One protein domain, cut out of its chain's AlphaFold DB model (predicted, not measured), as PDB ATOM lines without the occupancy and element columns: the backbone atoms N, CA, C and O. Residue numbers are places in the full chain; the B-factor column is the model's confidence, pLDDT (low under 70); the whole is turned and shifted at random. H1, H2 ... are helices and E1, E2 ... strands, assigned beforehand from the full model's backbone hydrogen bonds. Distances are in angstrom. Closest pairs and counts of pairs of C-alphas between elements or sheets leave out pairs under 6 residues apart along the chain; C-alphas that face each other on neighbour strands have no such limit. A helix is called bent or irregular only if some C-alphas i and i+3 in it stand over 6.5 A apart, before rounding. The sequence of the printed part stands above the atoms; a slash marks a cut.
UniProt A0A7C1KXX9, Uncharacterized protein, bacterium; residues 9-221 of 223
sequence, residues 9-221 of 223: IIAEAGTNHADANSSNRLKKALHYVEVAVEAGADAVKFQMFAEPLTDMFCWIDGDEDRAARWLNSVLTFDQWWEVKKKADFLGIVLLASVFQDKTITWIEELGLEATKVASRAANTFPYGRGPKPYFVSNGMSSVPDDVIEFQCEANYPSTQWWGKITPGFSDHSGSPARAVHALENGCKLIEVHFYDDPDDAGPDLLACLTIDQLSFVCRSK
ATOM      1  N   ILE A   9       4.059  19.925  21.427       98.19
ATOM      2  CA  ILE A   9       2.699  20.126  21.931       98.19
ATOM      3  C   ILE A   9       2.297  21.597  21.801       98.19
ATOM      4  O   ILE A   9       2.939  22.485  22.361       98.19
ATOM      5  N   ILE A  10       1.203  21.837  21.085       98.69
ATOM      6  CA  ILE A  10       0.581  23.139  20.859       98.69
ATOM      7  C   ILE A  10      -0.649  23.246  21.768       98.69
ATOM      8  O   ILE A  10      -1.636  22.533  21.583       98.69
ATOM      9  N   ALA A  11      -0.594  24.164  22.729       98.69
ATOM     10  CA  ALA A  11      -1.729  24.551  23.552       98.69
ATOM     11  C   ALA A  11      -2.569  25.600  22.800       98.69
ATOM     12  O   ALA A  11      -2.174  26.762  22.677       98.69
ATOM     13  N   GLU A  12      -3.715  25.192  22.257       98.62
ATOM     14  CA  GLU A  12      -4.640  26.073  21.535       98.62
ATOM     15  C   GLU A  12      -5.514  26.845  22.528       98.62
ATOM     16  O   GLU A  12      -6.491  26.328  23.070       98.62
ATOM     17  N   ALA A  13      -5.162  28.110  22.758       98.31
ATOM     18  CA  ALA A  13      -5.984  29.054  23.509       98.31
ATOM     19  C   ALA A  13      -7.120  29.621  22.643       98.31
ATOM     20  O   ALA A  13      -8.072  30.194  23.172       98.31
ATOM     21  N   GLY A  14      -7.023  29.506  21.313       97.12
ATOM     22  CA  GLY A  14      -8.064  29.921  20.378       97.12
ATOM     23  C   GLY A  14      -8.494  31.371  20.605       97.12
ATOM     24  O   GLY A  14      -7.690  32.299  20.472       97.12
ATOM     25  N   THR A  15      -9.762  31.561  20.973       97.31
ATOM     26  CA  THR A  15     -10.347  32.862  21.330       97.31
ATOM     27  C   THR A  15     -10.686  32.974  22.820       97.31
ATOM     28  O   THR A  15     -11.554  33.764  23.180       97.31
ATOM     29  N   ASN A  16     -10.065  32.190  23.703       97.25
ATOM     30  CA  ASN A  16     -10.390  32.191  25.140       97.25
ATOM     31  C   ASN A  16     -10.079  33.524  25.823       97.25
ATOM     32  O   ASN A  16     -10.684  33.891  26.820       97.25
ATOM     33  N   HIS A  17      -9.214  34.327  25.215       97.81
ATOM     34  CA  HIS A  17      -8.977  35.704  25.620       97.81
ATOM     35  C   HIS A  17     -10.115  36.670  25.235       97.81
ATOM     36  O   HIS A  17      -9.927  37.883  25.317       97.81
ATOM     37  N   ALA A  18     -11.277  36.172  24.793       97.69
ATOM     38  CA  ALA A  18     -12.375  37.029  24.384       97.69
ATOM     39  C   ALA A  18     -12.949  37.841  25.559       97.69
ATOM     40  O   ALA A  18     -13.220  37.321  26.643       97.69
ATOM     41  N   ASP A  19     -13.139  39.138  25.336       97.31
ATOM     42  CA  ASP A  19     -13.702  40.086  26.293       97.31
ATOM     43  C   ASP A  19     -14.198  41.339  25.551       97.31
ATOM     44  O   ASP A  19     -13.592  41.786  24.573       97.31
ATOM     45  N   ALA A  20     -15.287  41.946  26.025       95.69
ATOM     46  CA  ALA A  20     -15.803  43.189  25.449       95.69
ATOM     47  C   ALA A  20     -14.812  44.364  25.599       95.69
ATOM     48  O   ALA A  20     -14.846  45.331  24.836       95.69
ATOM     49  N   ASN A  21     -13.904  44.299  26.576       97.06
ATOM     50  CA  ASN A  21     -12.885  45.306  26.831       97.06
ATOM     51  C   ASN A  21     -11.523  44.902  26.233       97.06
ATOM     52  O   ASN A  21     -10.940  43.884  26.592       97.06
ATOM     53  N   SER A  22     -10.957  45.753  25.368       95.44
ATOM     54  CA  SER A  22      -9.641  45.523  24.736       95.44
ATOM     55  C   SER A  22      -8.491  45.291  25.717       95.44
ATOM     56  O   SER A  22      -7.670  44.402  25.503       95.44
ATOM     57  N   SER A  23      -8.450  46.024  26.826       97.56
ATOM     58  CA  SER A  23      -7.402  45.845  27.830       97.56
ATOM     59  C   SER A  23      -7.528  44.506  28.555       97.56
ATOM     60  O   SER A  23      -6.512  43.920  28.924       97.56
ATOM     61  N   ASN A  24      -8.750  44.002  28.749       98.19
ATOM     62  CA  ASN A  24      -8.964  42.676  29.326       98.19
ATOM     63  C   ASN A  24      -8.595  41.573  28.336       98.19
ATOM     64  O   ASN A  24      -7.928  40.627  28.745       98.19
ATOM     65  N   ARG A  25      -8.926  41.731  27.044       98.38
ATOM     66  CA  ARG A  25      -8.493  40.801  25.986       98.38
ATOM     67  C   ARG A  25      -6.981  40.594  26.013       98.38
ATOM     68  O   ARG A  25      -6.513  39.461  26.068       98.38
ATOM     69  N   LEU A  26      -6.213  41.687  26.058       98.81
ATOM     70  CA  LEU A  26      -4.753  41.611  26.141       98.81
ATOM     71  C   LEU A  26      -4.290  40.917  27.431       98.81
ATOM     72  O   LEU A  26      -3.441  40.033  27.372       98.81
ATOM     73  N   LYS A  27      -4.843  41.291  28.594       98.69
ATOM     74  CA  LYS A  27      -4.481  40.663  29.877       98.69
ATOM     75  C   LYS A  27      -4.725  39.157  29.863       98.69
ATOM     76  O   LYS A  27      -3.844  38.412  30.273       98.69
ATOM     77  N   LYS A  28      -5.881  38.718  29.357       98.62
ATOM     78  CA  LYS A  28      -6.195  37.296  29.213       98.62
ATOM     79  C   LYS A  28      -5.236  36.615  28.241       98.62
ATOM     80  O   LYS A  28      -4.710  35.564  28.570       98.62
ATOM     81  N   ALA A  29      -4.943  37.211  27.084       98.81
ATOM     82  CA  ALA A  29      -3.985  36.635  26.137       98.81
ATOM     83  C   ALA A  29      -2.600  36.433  26.777       98.81
ATOM     84  O   ALA A  29      -2.025  35.357  26.651       98.81
ATOM     85  N   LEU A  30      -2.097  37.423  27.523       98.88
ATOM     86  CA  LEU A  30      -0.838  37.313  28.269       98.88
ATOM     87  C   LEU A  30      -0.891  36.221  29.350       98.88
ATOM     88  O   LEU A  30       0.071  35.471  29.488       98.88
ATOM     89  N   HIS A  31      -2.011  36.105  30.068       98.75
ATOM     90  CA  HIS A  31      -2.245  35.046  31.057       98.75
ATOM     91  C   HIS A  31      -2.234  33.651  30.421       98.75
ATOM     92  O   HIS A  31      -1.533  32.762  30.884       98.75
ATOM     93  N   TYR A  32      -2.911  33.463  29.286       98.75
ATOM     94  CA  TYR A  32      -2.908  32.183  28.568       98.75
ATOM     95  C   TYR A  32      -1.514  31.781  28.054       98.75
ATOM     96  O   TYR A  32      -1.231  30.587  27.950       98.75
ATOM     97  N   VAL A  33      -0.622  32.743  27.776       98.94
ATOM     98  CA  VAL A  33       0.799  32.449  27.507       98.94
ATOM     99  C   VAL A  33       1.477  31.875  28.756       98.94
ATOM    100  O   VAL A  33       2.189  30.880  28.650       98.94
ATOM    101  N   GLU A  34       1.258  32.474  29.930       98.81
ATOM    102  CA  GLU A  34       1.817  31.997  31.207       98.81
ATOM    103  C   GLU A  34       1.308  30.593  31.548       98.81
ATOM    104  O   GLU A  34       2.109  29.693  31.793       98.81
ATOM    105  N   VAL A  35      -0.004  30.370  31.449       98.56
ATOM    106  CA  VAL A  35      -0.629  29.068  31.723       98.56
ATOM    107  C   VAL A  35      -0.091  27.970  30.799       98.56
ATOM    108  O   VAL A  35       0.189  26.859  31.249       98.56
ATOM    109  N   ALA A  36       0.093  28.259  29.506       98.75
ATOM    110  CA  ALA A  36       0.651  27.285  28.567       98.75
ATOM    111  C   ALA A  36       2.100  26.895  28.923       98.75
ATOM    112  O   ALA A  36       2.468  25.721  28.822       98.75
ATOM    113  N   VAL A  37       2.904  27.861  29.381       98.69
ATOM    114  CA  VAL A  37       4.275  27.626  29.868       98.69
ATOM    115  C   VAL A  37       4.261  26.765  31.126       98.69
ATOM    116  O   VAL A  37       4.996  25.782  31.198       98.69
ATOM    117  N   GLU A  38       3.409  27.093  32.099       98.31
ATOM    118  CA  GLU A  38       3.275  26.337  33.350       98.31
ATOM    119  C   GLU A  38       2.841  24.887  33.107       98.31
ATOM    120  O   GLU A  38       3.350  23.969  33.755       98.31
ATOM    121  N   ALA A  39       1.971  24.660  32.120       98.38
ATOM    122  CA  ALA A  39       1.566  23.319  31.710       98.38
ATOM    123  C   ALA A  39       2.682  22.530  30.993       98.38
ATOM    124  O   ALA A  39       2.604  21.303  30.881       98.38
ATOM    125  N   GLY A  40       3.738  23.200  30.524       97.88
ATOM    126  CA  GLY A  40       4.868  22.586  29.824       97.88
ATOM    127  C   GLY A  40       4.656  22.385  28.319       97.88
ATOM    128  O   GLY A  40       5.313  21.518  27.727       97.88
ATOM    129  N   ALA A  41       3.744  23.154  27.714       98.31
ATOM    130  CA  ALA A  41       3.534  23.161  26.270       98.31
ATOM    131  C   ALA A  41       4.746  23.755  25.533       98.31
ATOM    132  O   ALA A  41       5.464  24.602  26.063       98.31
ATOM    133  N   ASP A  42       4.972  23.314  24.295       98.31
ATOM    134  CA  ASP A  42       6.074  23.805  23.455       98.31
ATOM    135  C   ASP A  42       5.669  25.065  22.671       98.31
ATOM    136  O   ASP A  42       6.502  25.922  22.358       98.31
ATOM    137  N   ALA A  43       4.372  25.198  22.389       98.69
ATOM    138  CA  ALA A  43       3.776  26.387  21.804       98.69
ATOM    139  C   ALA A  43       2.439  26.738  22.453       98.69
ATOM    140  O   ALA A  43       1.679  25.861  22.862       98.69
ATOM    141  N   VAL A  44       2.119  28.028  22.442       98.81
ATOM    142  CA  VAL A  44       0.763  28.539  22.650       98.81
ATOM    143  C   VAL A  44       0.245  29.085  21.330       98.81
ATOM    144  O   VAL A  44       0.970  29.765  20.597       98.81
ATOM    145  N   LYS A  45      -1.008  28.773  21.004       98.81
ATOM    146  CA  LYS A  45      -1.645  29.209  19.767       98.81
ATOM    147  C   LYS A  45      -2.933  29.974  20.022       98.81
ATOM    148  O   LYS A  45      -3.723  29.614  20.890       98.81
ATOM    149  N   PHE A  46      -3.137  31.023  19.233       98.75
ATOM    150  CA  PHE A  46      -4.362  31.816  19.224       98.75
ATOM    151  C   PHE A  46      -5.016  31.826  17.843       98.75
ATOM    152  O   PHE A  46      -4.370  31.599  16.818       98.75
ATOM    153  N   GLN A  47      -6.302  32.156  17.801       98.12
ATOM    154  CA  GLN A  47      -6.984  32.512  16.561       98.12
ATOM    155  C   GLN A  47      -6.911  34.026  16.374       98.12
ATOM    156  O   GLN A  47      -7.460  34.791  17.167       98.12
ATOM    157  N   MET A  48      -6.191  34.458  15.340       98.25
ATOM    158  CA  MET A  48      -5.912  35.863  15.086       98.25
ATOM    159  C   MET A  48      -6.906  36.420  14.068       98.25
ATOM    160  O   MET A  48      -6.833  36.126  12.871       98.25
ATOM    161  N   PHE A  49      -7.815  37.256  14.566       98.06
ATOM    162  CA  PHE A  49      -8.780  38.014  13.775       98.06
ATOM    163  C   PHE A  49      -8.416  39.499  13.763       98.06
ATOM    164  O   PHE A  49      -7.852  40.029  14.722       98.06
ATOM    165  N   ALA A  50      -8.781  40.176  12.683       97.44
ATOM    166  CA  ALA A  50      -8.716  41.622  12.543       97.44
ATOM    167  C   ALA A  50     -10.069  42.179  12.082       97.44
ATOM    168  O   ALA A  50     -10.924  41.454  11.582       97.44
ATOM    169  N   GLU A  51     -10.268  43.484  12.230       95.19
ATOM    170  CA  GLU A  51     -11.444  44.157  11.681       95.19
ATOM    171  C   GLU A  51     -11.174  44.706  10.265       95.19
ATOM    172  O   GLU A  51     -10.066  45.223  10.031       95.19
ATOM    173  N   PRO A  52     -12.178  44.649   9.361       94.19
ATOM    174  CA  PRO A  52     -13.496  44.017   9.544       94.19
ATOM    175  C   PRO A  52     -13.455  42.482   9.374       94.19
ATOM    176  O   PRO A  52     -12.705  41.951   8.556       94.19
ATOM    177  N   LEU A  53     -14.293  41.751  10.124       93.56
ATOM    178  CA  LEU A  53     -14.349  40.276  10.059       93.56
ATOM    179  C   LEU A  53     -14.817  39.746   8.695       93.56
ATOM    180  O   LEU A  53     -14.465  38.637   8.307       93.56
ATOM    181  N   THR A  54     -15.567  40.552   7.942       89.12
ATOM    182  CA  THR A  54     -16.041  40.213   6.591       89.12
ATOM    183  C   THR A  54     -14.909  40.001   5.585       89.12
ATOM    184  O   THR A  54     -15.139  39.401   4.543       89.12
ATOM    185  N   ASP A  55     -13.690  40.451   5.896       93.38
ATOM    186  CA  ASP A  55     -12.510  40.249   5.049       93.38
ATOM    187  C   ASP A  55     -11.901  38.842   5.201       93.38
ATOM    188  O   ASP A  55     -10.853  38.546   4.623       93.38
ATOM    189  N   MET A  56     -12.504  37.965   6.011       95.69
ATOM    190  CA  MET A  56     -12.043  36.587   6.150       95.69
ATOM    191  C   MET A  56     -12.166  35.828   4.827       95.69
ATOM    192  O   MET A  56     -13.255  35.693   4.273       95.69
ATOM    193  N   PHE A  57     -11.078  35.206   4.370       94.62
ATOM    194  CA  PHE A  57     -11.096  34.388   3.146       94.62
ATOM    195  C   PHE A  57     -11.897  33.080   3.301       94.62
ATOM    196  O   PHE A  57     -12.067  32.330   2.343       94.62
ATOM    197  N   CYS A  58     -12.365  32.760   4.508       92.56
ATOM    198  CA  CYS A  58     -13.172  31.578   4.814       92.56
ATOM    199  C   CYS A  58     -14.465  31.926   5.565       92.56
ATOM    200  O   CYS A  58     -14.904  31.141   6.412       92.56
ATOM    201  N   TRP A  59     -15.024  33.114   5.315       91.88
ATOM    202  CA  TRP A  59     -16.361  33.473   5.786       91.88
ATOM    203  C   TRP A  59     -17.408  32.519   5.195       91.88
ATOM    204  O   TRP A  59     -17.342  32.180   4.011       91.88
ATOM    205  N   ILE A  60     -18.349  32.062   6.019       87.25
ATOM    206  CA  ILE A  60     -19.439  31.159   5.637       87.25
ATOM    207  C   ILE A  60     -20.754  31.743   6.162       87.25
ATOM    208  O   ILE A  60     -20.802  32.234   7.287       87.25
ATOM    209  N   ASP A  61     -21.824  31.656   5.370       84.06
ATOM    210  CA  ASP A  61     -23.177  32.031   5.803       84.06
ATOM    211  C   ASP A  61     -23.544  31.302   7.116       84.06
ATOM    212  O   ASP A  61     -23.461  30.071   7.193       84.06
ATOM    213  N   GLY A  62     -23.937  32.048   8.153       82.31
ATOM    214  CA  GLY A  62     -24.163  31.543   9.515       82.31
ATOM    215  C   GLY A  62     -23.027  31.853  10.502       82.31
ATOM    216  O   GLY A  62     -23.171  31.624  11.704       82.31
ATOM    217  N   ASP A  63     -21.897  32.397  10.040       85.31
ATOM    218  CA  ASP A  63     -20.823  32.871  10.918       85.31
ATOM    219  C   ASP A  63     -21.226  34.096  11.762       85.31
ATOM    220  O   ASP A  63     -20.542  34.412  12.738       85.31
ATOM    221  N   GLU A  64     -22.339  34.766  11.451       86.00
ATOM    222  CA  GLU A  64     -22.871  35.893  12.225       86.00
ATOM    223  C   GLU A  64     -23.070  35.532  13.706       86.00
ATOM    224  O   GLU A  64     -22.797  36.353  14.585       86.00
ATOM    225  N   ASP A  65     -23.442  34.280  13.986       85.31
ATOM    226  CA  ASP A  65     -23.626  33.757  15.343       85.31
ATOM    227  C   ASP A  65     -22.305  33.685  16.130       85.31
ATOM    228  O   ASP A  65     -22.285  33.756  17.361       85.31
ATOM    229  N   ARG A  66     -21.173  33.556  15.426       89.56
ATOM    230  CA  ARG A  66     -19.821  33.456  16.005       89.56
ATOM    231  C   ARG A  66     -19.073  34.784  15.971       89.56
ATOM    232  O   ARG A  66     -18.191  35.010  16.803       89.56
ATOM    233  N   ALA A  67     -19.449  35.676  15.055       92.81
ATOM    234  CA  ALA A  67     -18.781  36.945  14.798       92.81
ATOM    235  C   ALA A  67     -18.630  37.803  16.059       92.81
ATOM    236  O   ALA A  67     -17.584  38.419  16.258       92.81
ATOM    237  N   ALA A  68     -19.625  37.794  16.953       94.62
ATOM    238  CA  ALA A  68     -19.552  38.523  18.217       94.62
ATOM    239  C   ALA A  68     -18.362  38.074  19.085       94.62
ATOM    240  O   ALA A  68     -17.664  38.911  19.658       94.62
ATOM    241  N   ARG A  69     -18.090  36.764  19.159       95.25
ATOM    242  CA  ARG A  69     -16.956  36.226  19.923       95.25
ATOM    243  C   ARG A  69     -15.625  36.551  19.250       95.25
ATOM    244  O   ARG A  69     -14.706  36.961  19.949       95.25
ATOM    245  N   TRP A  70     -15.534  36.426  17.928       96.38
ATOM    246  CA  TRP A  70     -14.317  36.783  17.187       96.38
ATOM    247  C   TRP A  70     -13.991  38.268  17.295       96.38
ATOM    248  O   TRP A  70     -12.843  38.633  17.522       96.38
ATOM    249  N   LEU A  71     -15.002  39.135  17.215       96.75
ATOM    250  CA  LEU A  71     -14.830  40.570  17.419       96.75
ATOM    251  C   LEU A  71     -14.324  40.853  18.837       96.75
ATOM    252  O   LEU A  71     -13.355  41.591  19.025       96.75
ATOM    253  N   ASN A  72     -14.923  40.186  19.824       97.25
ATOM    254  CA  ASN A  72     -14.479  40.218  21.211       97.25
ATOM    255  C   ASN A  72     -13.160  39.473  21.448       97.25
ATOM    256  O   ASN A  72     -12.732  39.437  22.587       97.25
ATOM    257  N   SER A  73     -12.481  38.919  20.444       98.06
ATOM    258  CA  SER A  73     -11.111  38.401  20.566       98.06
ATOM    259  C   SER A  73     -10.102  39.192  19.728       98.06
ATOM    260  O   SER A  73      -8.922  38.875  19.729       98.06
ATOM    261  N   VAL A  74     -10.522  40.236  19.003       98.44
ATOM    262  CA  VAL A  74      -9.584  41.046  18.210       98.44
ATOM    263  C   VAL A  74      -8.587  41.750  19.136       98.44
ATOM    264  O   VAL A  74      -8.970  42.390  20.113       98.44
ATOM    265  N   LEU A  75      -7.305  41.675  18.797       98.62
ATOM    266  CA  LEU A  75      -6.249  42.507  19.367       98.62
ATOM    267  C   LEU A  75      -5.621  43.336  18.245       98.62
ATOM    268  O   LEU A  75      -5.579  42.908  17.088       98.62
ATOM    269  N   THR A  76      -5.142  44.532  18.575       98.44
ATOM    270  CA  THR A  76      -4.354  45.336  17.634       98.44
ATOM    271  C   THR A  76      -2.982  44.702  17.404       98.44
ATOM    272  O   THR A  76      -2.530  43.861  18.183       98.44
ATOM    273  N   PHE A  77      -2.282  45.129  16.351       98.62
ATOM    274  CA  PHE A  77      -0.913  44.677  16.096       98.62
ATOM    275  C   PHE A  77       0.019  44.935  17.291       98.62
ATOM    276  O   PHE A  77       0.713  44.023  17.727       98.62
ATOM    277  N   ASP A  78      -0.037  46.131  17.888       98.69
ATOM    278  CA  ASP A  78       0.772  46.471  19.068       98.69
ATOM    279  C   ASP A  78       0.468  45.555  20.260       98.69
ATOM    280  O   ASP A  78       1.364  45.166  21.003       98.69
ATOM    281  N   GLN A  79      -0.793  45.158  20.438       98.81
ATOM    282  CA  GLN A  79      -1.171  44.208  21.483       98.81
ATOM    283  C   GLN A  79      -0.616  42.807  21.200       98.81
ATOM    284  O   GLN A  79      -0.082  42.173  22.109       98.81
ATOM    285  N   TRP A  80      -0.667  42.339  19.951       98.81
ATOM    286  CA  TRP A  80      -0.011  41.087  19.562       98.81
ATOM    287  C   TRP A  80       1.508  41.143  19.718       98.81
ATOM    288  O   TRP A  80       2.114  40.143  20.094       98.81
ATOM    289  N   TRP A  81       2.122  42.306  19.503       98.75
ATOM    290  CA  TRP A  81       3.542  42.522  19.764       98.75
ATOM    291  C   TRP A  81       3.880  42.342  21.251       98.75
ATOM    292  O   TRP A  81       4.875  41.697  21.585       98.75
ATOM    293  N   GLU A  82       3.028  42.821  22.161       98.88
ATOM    294  CA  GLU A  82       3.178  42.561  23.600       98.88
ATOM    295  C   GLU A  82       3.010  41.069  23.947       98.88
ATOM    296  O   GLU A  82       3.793  40.530  24.733       98.88
ATOM    297  N   VAL A  83       2.061  40.369  23.314       98.88
ATOM    298  CA  VAL A  83       1.906  38.908  23.469       98.88
ATOM    299  C   VAL A  83       3.154  38.168  22.974       98.88
ATOM    300  O   VAL A  83       3.667  37.293  23.673       98.88
ATOM    301  N   LYS A  84       3.700  38.552  21.814       98.81
ATOM    302  CA  LYS A  84       4.932  37.976  21.256       98.81
ATOM    303  C   LYS A  84       6.132  38.198  22.170       98.81
ATOM    304  O   LYS A  84       6.838  37.239  22.469       98.81
ATOM    305  N   LYS A  85       6.326  39.417  22.685       98.81
ATOM    306  CA  LYS A  85       7.381  39.711  23.672       98.81
ATOM    307  C   LYS A  85       7.283  38.814  24.899       98.81
ATOM    308  O   LYS A  85       8.303  38.336  25.389       98.81
ATOM    309  N   LYS A  86       6.069  38.604  25.415       98.88
ATOM    310  CA  LYS A  86       5.839  37.753  26.584       98.88
ATOM    311  C   LYS A  86       6.169  36.291  26.288       98.88
ATOM    312  O   LYS A  86       6.853  35.668  27.095       98.88
ATOM    313  N   ALA A  87       5.733  35.776  25.138       98.81
ATOM    314  CA  ALA A  87       6.048  34.421  24.694       98.81
ATOM    315  C   ALA A  87       7.566  34.211  24.542       98.81
ATOM    316  O   ALA A  87       8.112  33.268  25.111       98.81
ATOM    317  N   ASP A  88       8.260  35.151  23.892       98.62
ATOM    318  CA  ASP A  88       9.721  35.118  23.733       98.62
ATOM    319  C   ASP A  88      10.449  35.161  25.075       98.62
ATOM    320  O   ASP A  88      11.389  34.402  25.303       98.62
ATOM    321  N   PHE A  89      10.001  36.034  25.981       98.69
ATOM    322  CA  PHE A  89      10.578  36.166  27.314       98.69
ATOM    323  C   PHE A  89      10.451  34.873  28.130       98.69
ATOM    324  O   PHE A  89      11.371  34.521  28.864       98.69
ATOM    325  N   LEU A  90       9.323  34.168  28.003       98.62
ATOM    326  CA  LEU A  90       9.077  32.901  28.693       98.62
ATOM    327  C   LEU A  90       9.617  31.675  27.941       98.62
ATOM    328  O   LEU A  90       9.600  30.576  28.487       98.62
ATOM    329  N   GLY A  91      10.117  31.852  26.717       98.12
ATOM    330  CA  GLY A  91      10.702  30.779  25.917       98.12
ATOM    331  C   GLY A  91       9.688  29.805  25.308       98.12
ATOM    332  O   GLY A  91      10.063  28.675  25.008       98.12
ATOM    333  N   ILE A  92       8.432  30.221  25.110       98.56
ATOM    334  CA  ILE A  92       7.394  29.430  24.425       98.56
ATOM    335  C   ILE A  92       7.186  29.937  22.997       98.56
ATOM    336  O   ILE A  92       7.207  31.142  22.743       98.56
ATOM    337  N   VAL A  93       6.969  29.029  22.043       98.69
ATOM    338  CA  VAL A  93       6.676  29.426  20.660       98.69
ATOM    339  C   VAL A  93       5.263  30.009  20.586       98.69
ATOM    340  O   VAL A  93       4.292  29.360  20.974       98.69
ATOM    341  N   LEU A  94       5.130  31.224  20.050       98.81
ATOM    342  CA  LEU A  94       3.828  31.787  19.694       98.81
ATOM    343  C   LEU A  94       3.442  31.343  18.280       98.81
ATOM    344  O   LEU A  94       4.179  31.587  17.325       98.81
ATOM    345  N   LEU A  95       2.262  30.743  18.147       98.69
ATOM    346  CA  LEU A  95       1.630  30.427  16.869       98.69
ATOM    347  C   LEU A  95       0.287  31.144  16.745       98.69
ATOM    348  O   LEU A  95      -0.343  31.515  17.738       98.69
ATOM    349  N   ALA A  96      -0.193  31.289  15.513       98.50
ATOM    350  CA  ALA A  96      -1.542  31.768  15.268       98.50
ATOM    351  C   ALA A  96      -2.188  31.072  14.071       98.50
ATOM    352  O   ALA A  96      -1.547  30.866  13.037       98.50
ATOM    353  N   SER A  97      -3.475  30.751  14.216       98.31
ATOM    354  CA  SER A  97      -4.358  30.539  13.073       98.31
ATOM    355  C   SER A  97      -4.747  31.902  12.506       98.31
ATOM    356  O   SER A  97      -5.265  32.744  13.241       98.31
ATOM    357  N   VAL A  98      -4.513  32.113  11.215       98.12
ATOM    358  CA  VAL A  98      -4.821  33.369  10.515       98.12
ATOM    359  C   VAL A  98      -5.963  33.166   9.528       98.12
ATOM    360  O   VAL A  98      -6.107  32.093   8.943       98.12
ATOM    361  N   PHE A  99      -6.783  34.202   9.358       97.56
ATOM    362  CA  PHE A  99      -8.033  34.133   8.593       97.56
ATOM    363  C   PHE A  99      -8.193  35.259   7.566       97.56
ATOM    364  O   PHE A  99      -9.158  35.255   6.804       97.56
ATOM    365  N   GLN A 100      -7.267  36.223   7.548       97.94
ATOM    366  CA  GLN A 100      -7.305  37.431   6.721       97.94
ATOM    367  C   GLN A 100      -5.892  37.776   6.240       97.94
ATOM    368  O   GLN A 100      -4.910  37.523   6.938       97.94
ATOM    369  N   ASP A 101      -5.778  38.460   5.103       97.81
ATOM    370  CA  ASP A 101      -4.495  38.959   4.582       97.81
ATOM    371  C   ASP A 101      -3.735  39.837   5.586       97.81
ATOM    372  O   ASP A 101      -2.504  39.796   5.683       97.81
ATOM    373  N   LYS A 102      -4.487  40.614   6.366       98.25
ATOM    374  CA  LYS A 102      -3.953  41.470   7.422       98.25
ATOM    375  C   LYS A 102      -3.284  40.658   8.531       98.25
ATOM    376  O   LYS A 102      -2.191  41.010   8.954       98.25
ATOM    377  N   THR A 103      -3.898  39.557   8.965       98.44
ATOM    378  CA  THR A 103      -3.339  38.722  10.037       98.44
ATOM    379  C   THR A 103      -2.192  37.842   9.544       98.44
ATOM    380  O   THR A 103      -1.267  37.598  10.310       98.44
ATOM    381  N   ILE A 104      -2.157  37.479   8.253       98.56
ATOM    382  CA  ILE A 104      -0.961  36.893   7.614       98.56
ATOM    383  C   ILE A 104       0.223  37.871   7.672       98.56
ATOM    384  O   ILE A 104       1.314  37.497   8.088       98.56
ATOM    385  N   THR A 105      -0.004  39.135   7.303       98.50
ATOM    386  CA  THR A 105       1.043  40.172   7.343       98.50
ATOM    387  C   THR A 105       1.555  40.379   8.773       98.50
ATOM    388  O   THR A 105       2.756  40.460   9.010       98.50
ATOM    389  N   TRP A 106       0.654  40.378   9.761       98.69
ATOM    390  CA  TRP A 106       1.036  40.514  11.165       98.69
ATOM    391  C   TRP A 106       1.938  39.387  11.659       98.69
ATOM    392  O   TRP A 106       2.913  39.672  12.344       98.69
ATOM    393  N   ILE A 107       1.658  38.124  11.323       98.56
ATOM    394  CA  ILE A 107       2.513  37.016  11.778       98.56
ATOM    395  C   ILE A 107       3.900  37.029  11.116       98.56
ATOM    396  O   ILE A 107       4.860  36.576  11.737       98.56
ATOM    397  N   GLU A 108       4.025  37.580   9.902       98.44
ATOM    398  CA  GLU A 108       5.319  37.835   9.252       98.44
ATOM    399  C   GLU A 108       6.097  38.930   9.994       98.44
ATOM    400  O   GLU A 108       7.254  38.728  10.360       98.44
ATOM    401  N   GLU A 109       5.454  40.067  10.277       98.56
ATOM    402  CA  GLU A 109       6.077  41.201  10.974       98.56
ATOM    403  C   GLU A 109       6.426  40.887  12.440       98.56
ATOM    404  O   GLU A 109       7.453  41.340  12.945       98.56
ATOM    405  N   LEU A 110       5.614  40.070  13.119       98.62
ATOM    406  CA  LEU A 110       5.892  39.550  14.464       98.62
ATOM    407  C   LEU A 110       7.045  38.534  14.479       98.62
ATOM    408  O   LEU A 110       7.527  38.180  15.557       98.62
ATOM    409  N   GLY A 111       7.467  38.037  13.312       98.12
ATOM    410  CA  GLY A 111       8.494  37.009  13.192       98.12
ATOM    411  C   GLY A 111       8.059  35.667  13.779       98.12
ATOM    412  O   GLY A 111       8.847  35.027  14.478       98.12
ATOM    413  N   LEU A 112       6.803  35.255  13.562       98.44
ATOM    414  CA  LEU A 112       6.365  33.915  13.960       98.44
ATOM    415  C   LEU A 112       7.047  32.860  13.082       98.44
ATOM    416  O   LEU A 112       7.325  33.085  11.908       98.44
ATOM    417  N   GLU A 113       7.317  31.692  13.656       97.38
ATOM    418  CA  GLU A 113       8.146  30.670  13.004       97.38
ATOM    419  C   GLU A 113       7.372  29.755  12.047       97.38
ATOM    420  O   GLU A 113       7.978  29.020  11.275       97.38
ATOM    421  N   ALA A 114       6.042  29.757  12.116       97.75
ATOM    422  CA  ALA A 114       5.176  28.925  11.292       97.75
ATOM    423  C   ALA A 114       3.784  29.547  11.176       97.75
ATOM    424  O   ALA A 114       3.357  30.334  12.025       97.75
ATOM    425  N   THR A 115       3.049  29.131  10.150       97.75
ATOM    426  CA  THR A 115       1.656  29.533   9.943       97.75
ATOM    427  C   THR A 115       0.733  28.358  10.243       97.75
ATOM    428  O   THR A 115       0.824  27.319   9.584       97.75
ATOM    429  N   LYS A 116      -0.203  28.511  11.191       97.94
ATOM    430  CA  LYS A 116      -1.300  27.548  11.346       97.94
ATOM    431  C   LYS A 116      -2.429  27.916  10.385       97.94
ATOM    432  O   LYS A 116      -2.937  29.033  10.397       97.94
ATOM    433  N   VAL A 117      -2.873  26.946   9.594       96.81
ATOM    434  CA  VAL A 117      -4.067  27.060   8.752       96.81
ATOM    435  C   VAL A 117      -5.160  26.176   9.352       96.81
ATOM    436  O   VAL A 117      -4.976  24.967   9.540       96.81
ATOM    437  N   ALA A 118      -6.284  26.787   9.726       94.38
ATOM    438  CA  ALA A 118      -7.447  26.071  10.245       94.38
ATOM    439  C   ALA A 118      -8.113  25.230   9.142       94.38
ATOM    440  O   ALA A 118      -8.022  25.562   7.964       94.38
ATOM    441  N   SER A 119      -8.848  24.177   9.506       91.56
ATOM    442  CA  SER A 119      -9.515  23.307   8.520       91.56
ATOM    443  C   SER A 119     -10.496  24.058   7.626       91.56
ATOM    444  O   SER A 119     -10.484  23.881   6.411       91.56
ATOM    445  N   ARG A 120     -11.267  24.985   8.203       90.94
ATOM    446  CA  ARG A 120     -12.176  25.869   7.456       90.94
ATOM    447  C   ARG A 120     -11.467  26.796   6.463       90.94
ATOM    448  O   ARG A 120     -12.072  27.234   5.494       90.94
ATOM    449  N   ALA A 121     -10.201  27.103   6.723       92.69
ATOM    450  CA  ALA A 121      -9.363  27.988   5.925       92.69
ATOM    451  C   ALA A 121      -8.574  27.234   4.845       92.69
ATOM    452  O   ALA A 121      -8.090  27.852   3.905       92.69
ATOM    453  N   ALA A 122      -8.438  25.910   4.957       92.06
ATOM    454  CA  ALA A 122      -7.467  25.141   4.185       92.06
ATOM    455  C   ALA A 122      -7.647  25.236   2.661       92.06
ATOM    456  O   ALA A 122      -6.653  25.172   1.947       92.06
ATOM    457  N   ASN A 123      -8.875  25.417   2.157       90.56
ATOM    458  CA  ASN A 123      -9.139  25.563   0.717       90.56
ATOM    459  C   ASN A 123      -8.925  26.985   0.181       90.56
ATOM    460  O   ASN A 123      -8.675  27.150  -1.010       90.56
ATOM    461  N   THR A 124      -9.090  28.006   1.021       92.81
ATOM    462  CA  THR A 124      -9.105  29.415   0.591       92.81
ATOM    463  C   THR A 124      -7.897  30.204   1.076       92.81
ATOM    464  O   THR A 124      -7.683  31.330   0.631       92.81
ATOM    465  N   PHE A 125      -7.085  29.614   1.954       94.50
ATOM    466  CA  PHE A 125      -5.844  30.206   2.423       94.50
ATOM    467  C   PHE A 125      -4.901  30.498   1.238       94.50
ATOM    468  O   PHE A 125      -4.658  29.610   0.414       94.50
ATOM    469  N   PRO A 126      -4.327  31.712   1.144       95.06
ATOM    470  CA  PRO A 126      -3.403  32.074   0.074       95.06
ATOM    471  C   PRO A 126      -2.007  31.483   0.332       95.06
ATOM    472  O   PRO A 126      -1.081  32.181   0.754       95.06
ATOM    473  N   TYR A 127      -1.849  30.178   0.080       93.56
ATOM    474  CA  TYR A 127      -0.565  29.481   0.214       93.56
ATOM    475  C   TYR A 127       0.552  30.193  -0.559       93.56
ATOM    476  O   TYR A 127       0.356  30.674  -1.674       93.56
ATOM    477  N   GLY A 128       1.742  30.252   0.044       93.38
ATOM    478  CA  GLY A 128       2.871  31.045  -0.451       93.38
ATOM    479  C   GLY A 128       3.036  32.394   0.255       93.38
ATOM    480  O   GLY A 128       4.047  33.058   0.042       93.38
ATOM    481  N   ARG A 129       2.086  32.778   1.116       94.75
ATOM    482  CA  ARG A 129       2.205  33.901   2.058       94.75
ATOM    483  C   ARG A 129       2.354  33.404   3.492       94.75
ATOM    484  O   ARG A 129       1.893  32.307   3.801       94.75
ATOM    485  N   GLY A 130       2.938  34.203   4.373       96.44
ATOM    486  CA  GLY A 130       3.180  33.837   5.763       96.44
ATOM    487  C   GLY A 130       4.455  33.010   5.964       96.44
ATOM    488  O   GLY A 130       4.997  32.432   5.015       96.44
ATOM    489  N   PRO A 131       4.938  32.920   7.213       96.62
ATOM    490  CA  PRO A 131       6.095  32.109   7.565       96.62
ATOM    491  C   PRO A 131       5.832  30.613   7.349       96.62
ATOM    492  O   PRO A 131       4.782  30.083   7.726       96.62
ATOM    493  N   LYS A 132       6.821  29.927   6.769       95.25
ATOM    494  CA  LYS A 132       6.871  28.464   6.667       95.25
ATOM    495  C   LYS A 132       7.534  27.854   7.911       95.25
ATOM    496  O   LYS A 132       8.468  28.468   8.418       95.25
ATOM    497  N   PRO A 133       7.160  26.622   8.311       96.00
ATOM    498  CA  PRO A 133       6.238  25.710   7.620       96.00
ATOM    499  C   PRO A 133       4.751  26.062   7.799       96.00
ATOM    500  O   PRO A 133       4.372  26.806   8.702       96.00
ATOM    501  N   TYR A 134       3.902  25.493   6.937       96.12
ATOM    502  CA  TYR A 134       2.444  25.553   7.074       96.12
ATOM    503  C   TYR A 134       1.930  24.343   7.857       96.12
ATOM    504  O   TYR A 134       2.061  23.211   7.397       96.12
ATOM    505  N   PHE A 135       1.306  24.577   9.011       96.69
ATOM    506  CA  PHE A 135       0.614  23.560   9.804       96.69
ATOM    507  C   PHE A 135      -0.876  23.542   9.458       96.69
ATOM    508  O   PHE A 135      -1.646  24.386   9.927       96.69
ATOM    509  N   VAL A 136      -1.318  22.580   8.652       95.38
ATOM    510  CA  VAL A 136      -2.657  22.608   8.037       95.38
ATOM    511  C   VAL A 136      -3.543  21.505   8.602       95.38
ATOM    512  O   VAL A 136      -3.216  20.329   8.491       95.38
ATOM    513  N   SER A 137      -4.686  21.868   9.193       92.75
ATOM    514  CA  SER A 137      -5.680  20.879   9.644       92.75
ATOM    515  C   SER A 137      -6.531  20.420   8.458       92.75
ATOM    516  O   SER A 137      -7.238  21.227   7.869       92.75
ATOM    517  N   ASN A 138      -6.493  19.138   8.097       76.50
ATOM    518  CA  ASN A 138      -7.007  18.641   6.809       76.50
ATOM    519  C   ASN A 138      -8.432  18.052   6.851       76.50
ATOM    520  O   ASN A 138      -8.790  17.223   6.015       76.50
ATOM    521  N   GLY A 139      -9.275  18.473   7.800       59.72
ATOM    522  CA  GLY A 139     -10.583  17.846   8.030       59.72
ATOM    523  C   GLY A 139     -11.561  17.850   6.843       59.72
ATOM    524  O   GLY A 139     -12.536  17.104   6.892       59.72
ATOM    525  N   MET A 140     -11.331  18.655   5.791       53.94
ATOM    526  CA  MET A 140     -12.276  18.830   4.672       53.94
ATOM    527  C   MET A 140     -11.646  19.100   3.281       53.94
ATOM    528  O   MET A 140     -12.385  19.437   2.355       53.94
ATOM    529  N   SER A 141     -10.320  18.986   3.086       61.16
ATOM    530  CA  SER A 141      -9.648  19.676   1.959       61.16
ATOM    531  C   SER A 141      -8.454  18.943   1.343       61.16
ATOM    532  O   SER A 141      -7.680  18.310   2.056       61.16
ATOM    533  N   SER A 142      -8.259  19.106   0.028       69.81
ATOM    534  CA  SER A 142      -6.980  18.843  -0.646       69.81
ATOM    535  C   SER A 142      -6.017  19.998  -0.367       69.81
ATOM    536  O   SER A 142      -6.332  21.142  -0.700       69.81
ATOM    537  N   VAL A 143      -4.865  19.714   0.230       77.12
ATOM    538  CA  VAL A 143      -3.840  20.713   0.577       77.12
ATOM    539  C   VAL A 143      -2.628  20.581  -0.357       77.12
ATOM    540  O   VAL A 143      -2.461  19.522  -0.962       77.12
ATOM    541  N   PRO A 144      -1.801  21.629  -0.531       83.50
ATOM    542  CA  PRO A 144      -0.566  21.529  -1.314       83.50
ATOM    543  C   PRO A 144       0.423  20.516  -0.721       83.50
ATOM    544  O   PRO A 144       0.417  20.299   0.484       83.50
ATOM    545  N   ASP A 145       1.334  19.977  -1.538       82.81
ATOM    546  CA  ASP A 145       2.322  18.974  -1.091       82.81
ATOM    547  C   ASP A 145       3.334  19.511  -0.052       82.81
ATOM    548  O   ASP A 145       3.863  18.754   0.757       82.81
ATOM    549  N   ASP A 146       3.624  20.818  -0.065       87.75
ATOM    550  CA  ASP A 146       4.618  21.468   0.810       87.75
ATOM    551  C   ASP A 146       3.980  22.013   2.101       87.75
ATOM    552  O   ASP A 146       4.091  23.197   2.440       87.75
ATOM    553  N   VAL A 147       3.242  21.149   2.801       93.19
ATOM    554  CA  VAL A 147       2.619  21.457   4.094       93.19
ATOM    555  C   VAL A 147       2.834  20.324   5.092       93.19
ATOM    556  O   VAL A 147       3.074  19.175   4.734       93.19
ATOM    557  N   ILE A 148       2.713  20.646   6.375       94.12
ATOM    558  CA  ILE A 148       2.708  19.665   7.454       94.12
ATOM    559  C   ILE A 148       1.259  19.467   7.894       94.12
ATOM    560  O   ILE A 148       0.628  20.353   8.478       94.12
ATOM    561  N   GLU A 149       0.725  18.292   7.579       93.44
ATOM    562  CA  GLU A 149      -0.679  17.968   7.798       93.44
ATOM    563  C   GLU A 149      -0.986  17.567   9.242       93.44
ATOM    564  O   GLU A 149      -0.282  16.767   9.866       93.44
ATOM    565  N   PHE A 150      -2.113  18.078   9.732       94.75
ATOM    566  CA  PHE A 150      -2.756  17.672  10.970       94.75
ATOM    567  C   PHE A 150      -4.035  16.915  10.626       94.75
ATOM    568  O   PHE A 150      -4.961  17.497  10.049       94.75
ATOM    569  N   GLN A 151      -4.122  15.643  11.026       93.94
ATOM    570  CA  GLN A 151      -5.407  14.952  11.056       93.94
ATOM    571  C   GLN A 151      -6.344  15.716  12.000       93.94
ATOM    572  O   GLN A 151      -5.968  16.031  13.128       93.94
ATOM    573  N   CYS A 152      -7.553  16.016  11.535       92.00
ATOM    574  CA  CYS A 152      -8.509  16.847  12.255       92.00
ATOM    575  C   CYS A 152      -9.945  16.477  11.866       92.00
ATOM    576  O   CYS A 152     -10.230  16.266  10.688       92.00
ATOM    577  N   GLU A 153     -10.866  16.503  12.828       89.88
ATOM    578  CA  GLU A 153     -12.313  16.475  12.591       89.88
ATOM    579  C   GLU A 153     -12.924  17.755  13.169       89.88
ATOM    580  O   GLU A 153     -12.710  18.067  14.337       89.88
ATOM    581  N   ALA A 154     -13.671  18.512  12.362       85.69
ATOM    582  CA  ALA A 154     -14.266  19.793  12.762       85.69
ATOM    583  C   ALA A 154     -15.566  19.618  13.581       85.69
ATOM    584  O   ALA A 154     -16.557  20.298  13.332       85.69
ATOM    585  N   ASN A 155     -15.553  18.688  14.539       89.25
ATOM    586  CA  ASN A 155     -16.625  18.439  15.501       89.25
ATOM    587  C   ASN A 155     -16.115  18.761  16.908       89.25
ATOM    588  O   ASN A 155     -15.005  18.369  17.260       89.25
ATOM    589  N   TYR A 156     -16.935  19.442  17.708       91.12
ATOM    590  CA  TYR A 156     -16.571  19.948  19.033       91.12
ATOM    591  C   TYR A 156     -17.664  19.529  20.040       91.12
ATOM    592  O   TYR A 156     -18.683  20.212  20.139       91.12
ATOM    593  N   PRO A 157     -17.528  18.387  20.744       94.56
ATOM    594  CA  PRO A 157     -16.374  17.494  20.758       94.56
ATOM    595  C   PRO A 157     -16.353  16.483  19.598       94.56
ATOM    596  O   PRO A 157     -17.385  15.984  19.147       94.56
ATOM    597  N   SER A 158     -15.151  16.128  19.149       93.00
ATOM    598  CA  SER A 158     -14.926  15.087  18.142       93.00
ATOM    599  C   SER A 158     -15.001  13.691  18.770       93.00
ATOM    600  O   SER A 158     -14.771  13.523  19.971       93.00
ATOM    601  N   THR A 159     -15.223  12.649  17.959       93.94
ATOM    602  CA  THR A 159     -15.039  11.229  18.352       93.94
ATOM    603  C   THR A 159     -13.814  10.562  17.713       93.94
ATOM    604  O   THR A 159     -13.518   9.398  17.984       93.94
ATOM    605  N   GLN A 160     -13.073  11.309  16.895       90.62
ATOM    606  CA  GLN A 160     -11.968  10.812  16.092       90.62
ATOM    607  C   GLN A 160     -10.722  10.513  16.937       90.62
ATOM    608  O   GLN A 160     -10.309  11.320  17.770       90.62
ATOM    609  N   TRP A 161     -10.102   9.364  16.663       94.25
ATOM    610  CA  TRP A 161      -8.763   8.994  17.126       94.25
ATOM    611  C   TRP A 161      -7.743   9.248  16.020       94.25
ATOM    612  O   TRP A 161      -8.072   9.124  14.835       94.25
ATOM    613  N   TRP A 162      -6.504   9.568  16.388       94.19
ATOM    614  CA  TRP A 162      -5.414   9.628  15.418       94.19
ATOM    615  C   TRP A 162      -5.168   8.242  14.815       94.19
ATOM    616  O   TRP A 162      -5.049   7.255  15.534       94.19
ATOM    617  N   GLY A 163      -5.144   8.164  13.489       89.81
ATOM    618  CA  GLY A 163      -5.002   6.891  12.773       89.81
ATOM    619  C   GLY A 163      -4.524   7.037  11.331       89.81
ATOM    620  O   GLY A 163      -4.144   6.055  10.698       89.81
ATOM    621  N   LYS A 164      -4.513   8.262  10.800       73.25
ATOM    622  CA  LYS A 164      -3.771   8.627   9.600       73.25
ATOM    623  C   LYS A 164      -2.330   8.886  10.027       73.25
ATOM    624  O   LYS A 164      -2.107   9.600  10.994       73.25
ATOM    625  N   ILE A 165      -1.359   8.350   9.294       77.94
ATOM    626  CA  ILE A 165       0.078   8.583   9.525       77.94
ATOM    627  C   ILE A 165       0.447  10.006   9.040       77.94
ATOM    628  O   ILE A 165       1.306  10.186   8.183       77.94
ATOM    629  N   THR A 166      -0.272  11.029   9.510       87.06
ATOM    630  CA  THR A 166       0.060  12.442   9.297       87.06
ATOM    631  C   THR A 166       1.046  12.891  10.372       87.06
ATOM    632  O   THR A 166       0.968  12.402  11.498       87.06
ATOM    633  N   PRO A 167       1.947  13.847  10.094       90.38
ATOM    634  CA  PRO A 167       2.894  14.315  11.105       90.38
ATOM    635  C   PRO A 167       2.231  14.920  12.351       90.38
ATOM    636  O   PRO A 167       2.827  14.863  13.430       90.38
ATOM    637  N   GLY A 168       1.023  15.489  12.205       94.69
ATOM    638  CA  GLY A 168       0.274  16.094  13.300       94.69
ATOM    639  C   GLY A 168      -1.145  15.572  13.519       94.69
ATOM    640  O   GLY A 168      -1.754  14.937  12.650       94.69
ATOM    641  N   PHE A 169      -1.680  15.902  14.692       96.19
ATOM    642  CA  PHE A 169      -3.039  15.639  15.144       96.19
ATOM    643  C   PHE A 169      -3.599  16.875  15.857       96.19
ATOM    644  O   PHE A 169      -3.004  17.363  16.814       96.19
ATOM    645  N   SER A 170      -4.734  17.380  15.375       96.69
ATOM    646  CA  SER A 170      -5.497  18.464  15.999       96.69
ATOM    647  C   SER A 170      -6.711  17.844  16.672       96.69
ATOM    648  O   SER A 170      -7.662  17.451  15.992       96.69
ATOM    649  N   ASP A 171      -6.645  17.696  17.989       96.38
ATOM    650  CA  ASP A 171      -7.668  17.017  18.767       96.38
ATOM    651  C   ASP A 171      -8.721  17.997  19.292       96.38
ATOM    652  O   ASP A 171      -8.412  19.006  19.924       96.38
ATOM    653  N   HIS A 172      -9.984  17.645  19.072       96.19
ATOM    654  CA  HIS A 172     -11.150  18.371  19.577       96.19
ATOM    655  C   HIS A 172     -11.994  17.484  20.497       96.19
ATOM    656  O   HIS A 172     -13.202  17.662  20.609       96.19
ATOM    657  N   SER A 173     -11.401  16.451  21.099       96.62
ATOM    658  CA  SER A 173     -12.129  15.478  21.913       96.62
ATOM    659  C   SER A 173     -12.533  15.962  23.304       96.62
ATOM    660  O   SER A 173     -13.410  15.344  23.906       96.62
ATOM    661  N   GLY A 174     -11.852  16.982  23.840       95.88
ATOM    662  CA  GLY A 174     -11.938  17.344  25.260       95.88
ATOM    663  C   GLY A 174     -11.350  16.287  26.202       95.88
ATOM    664  O   GLY A 174     -11.625  16.295  27.401       95.88
ATOM    665  N   SER A 175     -10.562  15.336  25.687       95.88
ATOM    666  CA  SER A 175      -9.963  14.254  26.465       95.88
ATOM    667  C   SER A 175      -8.462  14.134  26.200       95.88
ATOM    668  O   SER A 175      -8.051  13.984  25.049       95.88
ATOM    669  N   PRO A 176      -7.614  14.065  27.242       97.50
ATOM    670  CA  PRO A 176      -6.179  13.884  27.038       97.50
ATOM    671  C   PRO A 176      -5.839  12.520  26.414       97.50
ATOM    672  O   PRO A 176      -4.759  12.346  25.857       97.50
ATOM    673  N   ALA A 177      -6.753  11.544  26.487       97.31
ATOM    674  CA  ALA A 177      -6.511  10.177  26.043       97.31
ATOM    675  C   ALA A 177      -6.175  10.080  24.548       97.31
ATOM    676  O   ALA A 177      -5.376   9.232  24.159       97.31
ATOM    677  N   ARG A 178      -6.754  10.942  23.702       96.00
ATOM    678  CA  ARG A 178      -6.537  10.859  22.248       96.00
ATOM    679  C   ARG A 178      -5.227  11.495  21.821       96.00
ATOM    680  O   ARG A 178      -4.530  10.930  20.984       96.00
ATOM    681  N   ALA A 179      -4.874  12.618  22.437       96.56
ATOM    682  CA  ALA A 179      -3.553  13.214  22.307       96.56
ATOM    683  C   ALA A 179      -2.454  12.233  22.748       96.56
ATOM    684  O   ALA A 179      -1.500  12.006  22.008       96.56
ATOM    685  N   VAL A 180      -2.623  11.587  23.906       97.06
ATOM    686  CA  VAL A 180      -1.670  10.587  24.424       97.06
ATOM    687  C   VAL A 180      -1.579   9.377  23.498       97.06
ATOM    688  O   VAL A 180      -0.481   8.983  23.125       97.06
ATOM    689  N   HIS A 181      -2.712   8.847  23.034       96.00
ATOM    690  CA  HIS A 181      -2.719   7.766  22.050       96.00
ATOM    691  C   HIS A 181      -1.956   8.137  20.772       96.00
ATOM    692  O   HIS A 181      -1.171   7.336  20.269       96.00
ATOM    693  N   ALA A 182      -2.154   9.348  20.244       95.56
ATOM    694  CA  ALA A 182      -1.430   9.812  19.067       95.56
ATOM    695  C   ALA A 182       0.088   9.863  19.318       95.56
ATOM    696  O   ALA A 182       0.856   9.393  18.479       95.56
ATOM    697  N   LEU A 183       0.515  10.370  20.481       95.00
ATOM    698  CA  LEU A 183       1.925  10.395  20.893       95.00
ATOM    699  C   LEU A 183       2.526   8.984  20.963       95.00
ATOM    700  O   LEU A 183       3.560   8.732  20.346       95.00
ATOM    701  N   GLU A 184       1.854   8.055  21.647       93.94
ATOM    702  CA  GLU A 184       2.290   6.657  21.798       93.94
ATOM    703  C   GLU A 184       2.408   5.927  20.453       93.94
ATOM    704  O   GLU A 184       3.238   5.034  20.289       93.94
ATOM    705  N   ASN A 185       1.603   6.329  19.465       92.75
ATOM    706  CA  ASN A 185       1.624   5.767  18.116       92.75
ATOM    707  C   ASN A 185       2.523   6.559  17.146       92.75
ATOM    708  O   ASN A 185       2.529   6.291  15.944       92.75
ATOM    709  N   GLY A 186       3.334   7.491  17.657       91.69
ATOM    710  CA  GLY A 186       4.420   8.136  16.917       91.69
ATOM    711  C   GLY A 186       4.088   9.483  16.275       91.69
ATOM    712  O   GLY A 186       4.947  10.025  15.573       91.69
ATOM    713  N   CYS A 187       2.902  10.049  16.520       93.88
ATOM    714  CA  CYS A 187       2.570  11.409  16.096       93.88
ATOM    715  C   CYS A 187       3.537  12.421  16.735       93.88
ATOM    716  O   CYS A 187       3.863  12.325  17.922       93.88
ATOM    717  N   LYS A 188       4.023  13.386  15.947       92.69
ATOM    718  CA  LYS A 188       5.051  14.346  16.389       92.69
ATOM    719  C   LYS A 188       4.497  15.719  16.711       92.69
ATOM    720  O   LYS A 188       5.165  16.476  17.401       92.69
ATOM    721  N   LEU A 189       3.305  16.045  16.236       96.12
ATOM    722  CA  LEU A 189       2.684  17.341  16.458       96.12
ATOM    723  C   LEU A 189       1.297  17.136  17.044       96.12
ATOM    724  O   LEU A 189       0.434  16.548  16.403       96.12
ATOM    725  N   ILE A 190       1.079  17.627  18.254       97.56
ATOM    726  CA  ILE A 190      -0.222  17.550  18.913       97.56
ATOM    727  C   ILE A 190      -0.726  18.961  19.136       97.56
ATOM    728  O   ILE A 190      -0.027  19.781  19.717       97.56
ATOM    729  N   GLU A 191      -1.952  19.225  18.712       98.50
ATOM    730  CA  GLU A 191      -2.698  20.425  19.058       98.50
ATOM    731  C   GLU A 191      -3.924  20.023  19.874       98.50
ATOM    732  O   GLU A 191      -4.690  19.155  19.458       98.50
ATOM    733  N   VAL A 192      -4.087  20.643  21.041       98.38
ATOM    734  CA  VAL A 192      -5.233  20.446  21.937       98.38
ATOM    735  C   VAL A 192      -5.730  21.800  22.416       98.38
ATOM    736  O   VAL A 192      -4.931  22.666  22.779       98.38
ATOM    737  N   HIS A 193      -7.046  21.983  22.448       98.19
ATOM    738  CA  HIS A 193      -7.637  23.147  23.097       98.19
ATOM    739  C   HIS A 193      -7.496  23.036  24.618       98.19
ATOM    740  O   HIS A 193      -7.535  21.934  25.168       98.19
ATOM    741  N   PHE A 194      -7.372  24.162  25.313       98.38
ATOM    742  CA  PHE A 194      -7.334  24.192  26.776       98.38
ATOM    743  C   PHE A 194      -8.022  25.432  27.336       98.38
ATOM    744  O   PHE A 194      -8.189  26.415  26.622       98.38
ATOM    745  N   TYR A 195      -8.399  25.399  28.612       97.19
ATOM    746  CA  TYR A 195      -8.916  26.560  29.333       97.19
ATOM    747  C   TYR A 195      -8.344  26.637  30.752       97.19
ATOM    748  O   TYR A 195      -7.978  25.614  31.335       97.19
ATOM    749  N   ASP A 196      -8.290  27.854  31.295       95.94
ATOM    750  CA  ASP A 196      -8.080  28.099  32.728       95.94
ATOM    751  C   ASP A 196      -9.424  28.405  33.401       95.94
ATOM    752  O   ASP A 196      -9.870  27.685  34.293       95.94
ATOM    753  N   ASP A 197     -10.146  29.392  32.862       94.31
ATOM    754  CA  ASP A 197     -11.521  29.706  33.245       94.31
ATOM    755  C   ASP A 197     -12.515  29.050  32.260       94.31
ATOM    756  O   ASP A 197     -12.420  29.281  31.050       94.31
ATOM    757  N   PRO A 198     -13.466  28.210  32.713       92.38
ATOM    758  CA  PRO A 198     -14.462  27.620  31.819       92.38
ATOM    759  C   PRO A 198     -15.349  28.664  31.123       92.38
ATOM    760  O   PRO A 198     -15.819  28.403  30.013       92.38
ATOM    761  N   ASP A 199     -15.549  29.844  31.719       91.81
ATOM    762  CA  ASP A 199     -16.339  30.921  31.111       91.81
ATOM    763  C   ASP A 199     -15.623  31.529  29.894       91.81
ATOM    764  O   ASP A 199     -16.261  31.966  28.929       91.81
ATOM    765  N   ASP A 200     -14.288  31.492  29.882       90.38
ATOM    766  CA  ASP A 200     -13.482  31.955  28.755       90.38
ATOM    767  C   ASP A 200     -13.610  31.033  27.539       90.38
ATOM    768  O   ASP A 200     -13.604  31.513  26.399       90.38
ATOM    769  N   ALA A 201     -13.759  29.721  27.750       85.19
ATOM    770  CA  ALA A 201     -13.748  28.713  26.686       85.19
ATOM    771  C   ALA A 201     -14.922  28.849  25.697       85.19
ATOM    772  O   ALA A 201     -14.807  28.497  24.520       85.19
ATOM    773  N   GLY A 202     -16.043  29.422  26.145       88.56
ATOM    774  CA  GLY A 202     -17.216  29.678  25.311       88.56
ATOM    775  C   GLY A 202     -17.721  28.416  24.587       88.56
ATOM    776  O   GLY A 202     -17.886  27.378  25.229       88.56
ATOM    777  N   PRO A 203     -17.991  28.471  23.266       86.88
ATOM    778  CA  PRO A 203     -18.569  27.341  22.532       86.88
ATOM    779  C   PRO A 203     -17.638  26.121  22.450       86.88
ATOM    780  O   PRO A 203     -18.127  25.010  22.253       86.88
ATOM    781  N   ASP A 204     -16.329  26.308  22.638       88.00
ATOM    782  CA  ASP A 204     -15.335  25.239  22.515       88.00
ATOM    783  C   ASP A 204     -15.111  24.484  23.835       88.00
ATOM    784  O   ASP A 204     -14.355  23.517  23.852       88.00
ATOM    785  N   LEU A 205     -15.779  24.871  24.934       94.00
ATOM    786  CA  LEU A 205     -15.554  24.324  26.280       94.00
ATOM    787  C   LEU A 205     -15.501  22.790  26.321       94.00
ATOM    788  O   LEU A 205     -14.629  22.223  26.970       94.00
ATOM    789  N   LEU A 206     -16.398  22.113  25.600       95.25
ATOM    790  CA  LEU A 206     -16.464  20.646  25.584       95.25
ATOM    791  C   LEU A 206     -15.292  19.974  24.852       95.25
ATOM    792  O   LEU A 206     -15.084  18.776  25.023       95.25
ATOM    793  N   ALA A 207     -14.558  20.716  24.024       95.69
ATOM    794  CA  ALA A 207     -13.375  20.248  23.311       95.69
ATOM    795  C   ALA A 207     -12.063  20.638  24.012       95.69
ATOM    796  O   ALA A 207     -10.998  20.165  23.610       95.69
ATOM    797  N   CYS A 208     -12.126  21.477  25.048       96.94
ATOM    798  CA  CYS A 208     -10.959  21.954  25.771       96.94
ATOM    799  C   CYS A 208     -10.555  21.012  26.915       96.94
ATOM    800  O   CYS A 208     -11.388  20.421  27.599       96.94
ATOM    801  N   LEU A 209      -9.250  20.933  27.162       98.31
ATOM    802  CA  LEU A 209      -8.658  20.310  28.338       98.31
ATOM    803  C   LEU A 209      -8.575  21.302  29.505       98.31
ATOM    804  O   LEU A 209      -8.355  22.497  29.302       98.31
ATOM    805  N   THR A 210      -8.655  20.795  30.734       98.19
ATOM    806  CA  THR A 210      -8.197  21.555  31.908       98.19
ATOM    807  C   THR A 210      -6.674  21.713  31.887       98.19
ATOM    808  O   THR A 210      -5.970  20.949  31.218       98.19
ATOM    809  N   ILE A 211      -6.129  22.641  32.680       98.19
ATOM    810  CA  ILE A 211      -4.669  22.813  32.825       98.19
ATOM    811  C   ILE A 211      -3.983  21.517  33.277       98.19
ATOM    812  O   ILE A 211      -2.940  21.149  32.734       98.19
ATOM    813  N   ASP A 212      -4.572  20.778  34.222       98.38
ATOM    814  CA  ASP A 212      -4.017  19.502  34.694       98.38
ATOM    815  C   ASP A 212      -3.955  18.451  33.578       98.38
ATOM    816  O   ASP A 212      -2.978  17.703  33.464       98.38
ATOM    817  N   GLN A 213      -4.985  18.406  32.731       98.44
ATOM    818  CA  GLN A 213      -5.047  17.507  31.581       98.44
ATOM    819  C   GLN A 213      -4.057  17.919  30.487       98.44
ATOM    820  O   GLN A 213      -3.355  17.055  29.961       98.44
ATOM    821  N   LEU A 214      -3.939  19.216  30.182       98.62
ATOM    822  CA  LEU A 214      -2.910  19.732  29.277       98.62
ATOM    823  C   LEU A 214      -1.510  19.381  29.793       98.62
ATOM    824  O   LEU A 214      -0.686  18.852  29.046       98.62
ATOM    825  N   SER A 215      -1.260  19.590  31.085       98.38
ATOM    826  CA  SER A 215       0.017  19.255  31.723       98.38
ATOM    827  C   SER A 215       0.321  17.760  31.639       98.38
ATOM    828  O   SER A 215       1.466  17.350  31.444       98.38
ATOM    829  N   PHE A 216      -0.704  16.915  31.770       98.12
ATOM    830  CA  PHE A 216      -0.571  15.474  31.591       98.12
ATOM    831  C   PHE A 216      -0.181  15.100  30.152       98.12
ATOM    832  O   PHE A 216       0.753  14.315  29.968       98.12
ATOM    833  N   VAL A 217      -0.809  15.707  29.138       98.06
ATOM    834  CA  VAL A 217      -0.413  15.533  27.727       98.06
ATOM    835  C   VAL A 217       1.033  15.987  27.513       98.06
ATOM    836  O   VAL A 217       1.835  15.236  26.959       98.06
ATOM    837  N   CYS A 218       1.410  17.159  28.030       97.62
ATOM    838  CA  CYS A 218       2.760  17.705  27.885       97.62
ATOM    839  C   CYS A 218       3.836  16.812  28.513       97.62
ATOM    840  O   CYS A 218       4.911  16.650  27.939       97.62
ATOM    841  N   ARG A 219       3.564  16.174  29.660       96.62
ATOM    842  CA  ARG A 219       4.496  15.211  30.280       96.62
ATOM    843  C   ARG A 219       4.626  13.905  29.495       96.62
ATOM    844  O   ARG A 219       5.675  13.268  29.565       96.62
ATOM    845  N   SER A 220       3.599  13.535  28.734       94.56
ATOM    846  CA  SER A 220       3.553  12.274  27.984       94.56
ATOM    847  C   SER A 220       4.482  12.258  26.760       94.56
ATOM    848  O   SER A 220       4.745  11.192  26.220       94.56
ATOM    849  N   LYS A 221       5.058  13.402  26.350       87.06
ATOM    850  CA  LYS A 221       6.026  13.479  25.232       87.06
ATOM    851  C   LYS A 221       7.381  12.808  25.496       87.06
ATOM    852  O   LYS A 221       8.171  12.657  24.568       87.06
TER     853      LYS A 221
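AT A GLANCE: This is residues 9 to 221 of the 223 residues of an uncharacterized protein of bacterium (UniProt A0A7C1KXX9). Eight parallel strands curl into a nearly closed barrel, its edge strands E3 and E4 coming side by side, with H1, H3, H4, H5 and H7 along the outside. H2 and H6 lie toward the end where the strands end, and no named helix covers E5 and E6. The printed part has 213 residues with seven named helices and eight named strands, in the order E1 H1 E2 H2 H3 E3 H4 E4 E5 E6 E7 H5 E8 H6 H7, mixed in class. The sheet runs E3, E2, E1, E8, E7, E6, E5, E4; the whole is compact, with a radius of gyration of the C-alphas of 15.7 A and spans of 41 by 36 by 32 A.

HOW THE PARTS SIT: E1, residues 9 to 14, H1, residues 22 to 39, and E2, residues 43 to 48, form a strand-helix-strand unit, two parallel neighbour strands with a helix between, its crossover right-handed; N 11 and O 43 are 2.8 A apart, within hydrogen-bond range. H1 is over E2 and E1, at a height over the sheet of 9.2 A. H2, residues 64 to 71, and H3, residues 77 to 90, lead to E3, residues 93 to 98, in a second right-handed unit with E2; N 44 and O 93 are 2.9 A apart. H2 is not on the sheet and is only just irregular, C-alphas 65 and 68 being 6.9 A apart. H3, over E3, touches H1 at a shallow tilt of 22 degrees, the closest C-alphas being Leu 30 and Val 83, 5.8 A. H4, residues 101 to 109, is also over E3. E4, residues 115 to 117, has its Lys 116 C-alpha 4.6 A from that of Ser 97, the closest pair with E3. E5, residues 134 to 137, pairs with E4 by N 135 and O 115, 2.8 A. E6, residues 148 to 152, is the hinge of a folded sheet, one sheet bent back on itself: E5 and E4 face E3, E2, E1, E7, residues 168 to 171, and E8, residues 189 to 194. E7, H5, residues 176 to 184, and E8 form a third right-handed unit; N 169 and O 189 are 2.8 A apart. H6, residues 198 to 207, is irregular, C-alphas 200 and 203 being 9.3 A apart, and is on the sheet. H7, residues 211 to 221, over E1 and E8, touches H5 at a shallow tilt of 9 degrees; the closest C-alphas are Pro 176 and Gln 213, 5.9 A. Every O i to N i+4 pair is within hydrogen-bond range in H1, H3, H4 and H5, against 2 of 4 in H2, 6 of 7 in H7 and 0 of 6 in H6, where 4 of 7 O i to N i+3 pairs are.

IN THESE COORDINATES: E1 begins at C-alpha 9, (2.699, 20.126, 21.931). H1 is 25.8 A long, H3 19.9 A and H7 16.1 A, ending at C-alpha 221, (6.026, 13.479, 25.232).

THE WHOLE: The two farthest C-alphas, of Asn 21 and Asn 185, are 43.0 A apart. The printed part has no cut; the links E2 to H2, E4 to E5 and E6 to E7 are long. Residues 139 to 142 have pLDDT under 70.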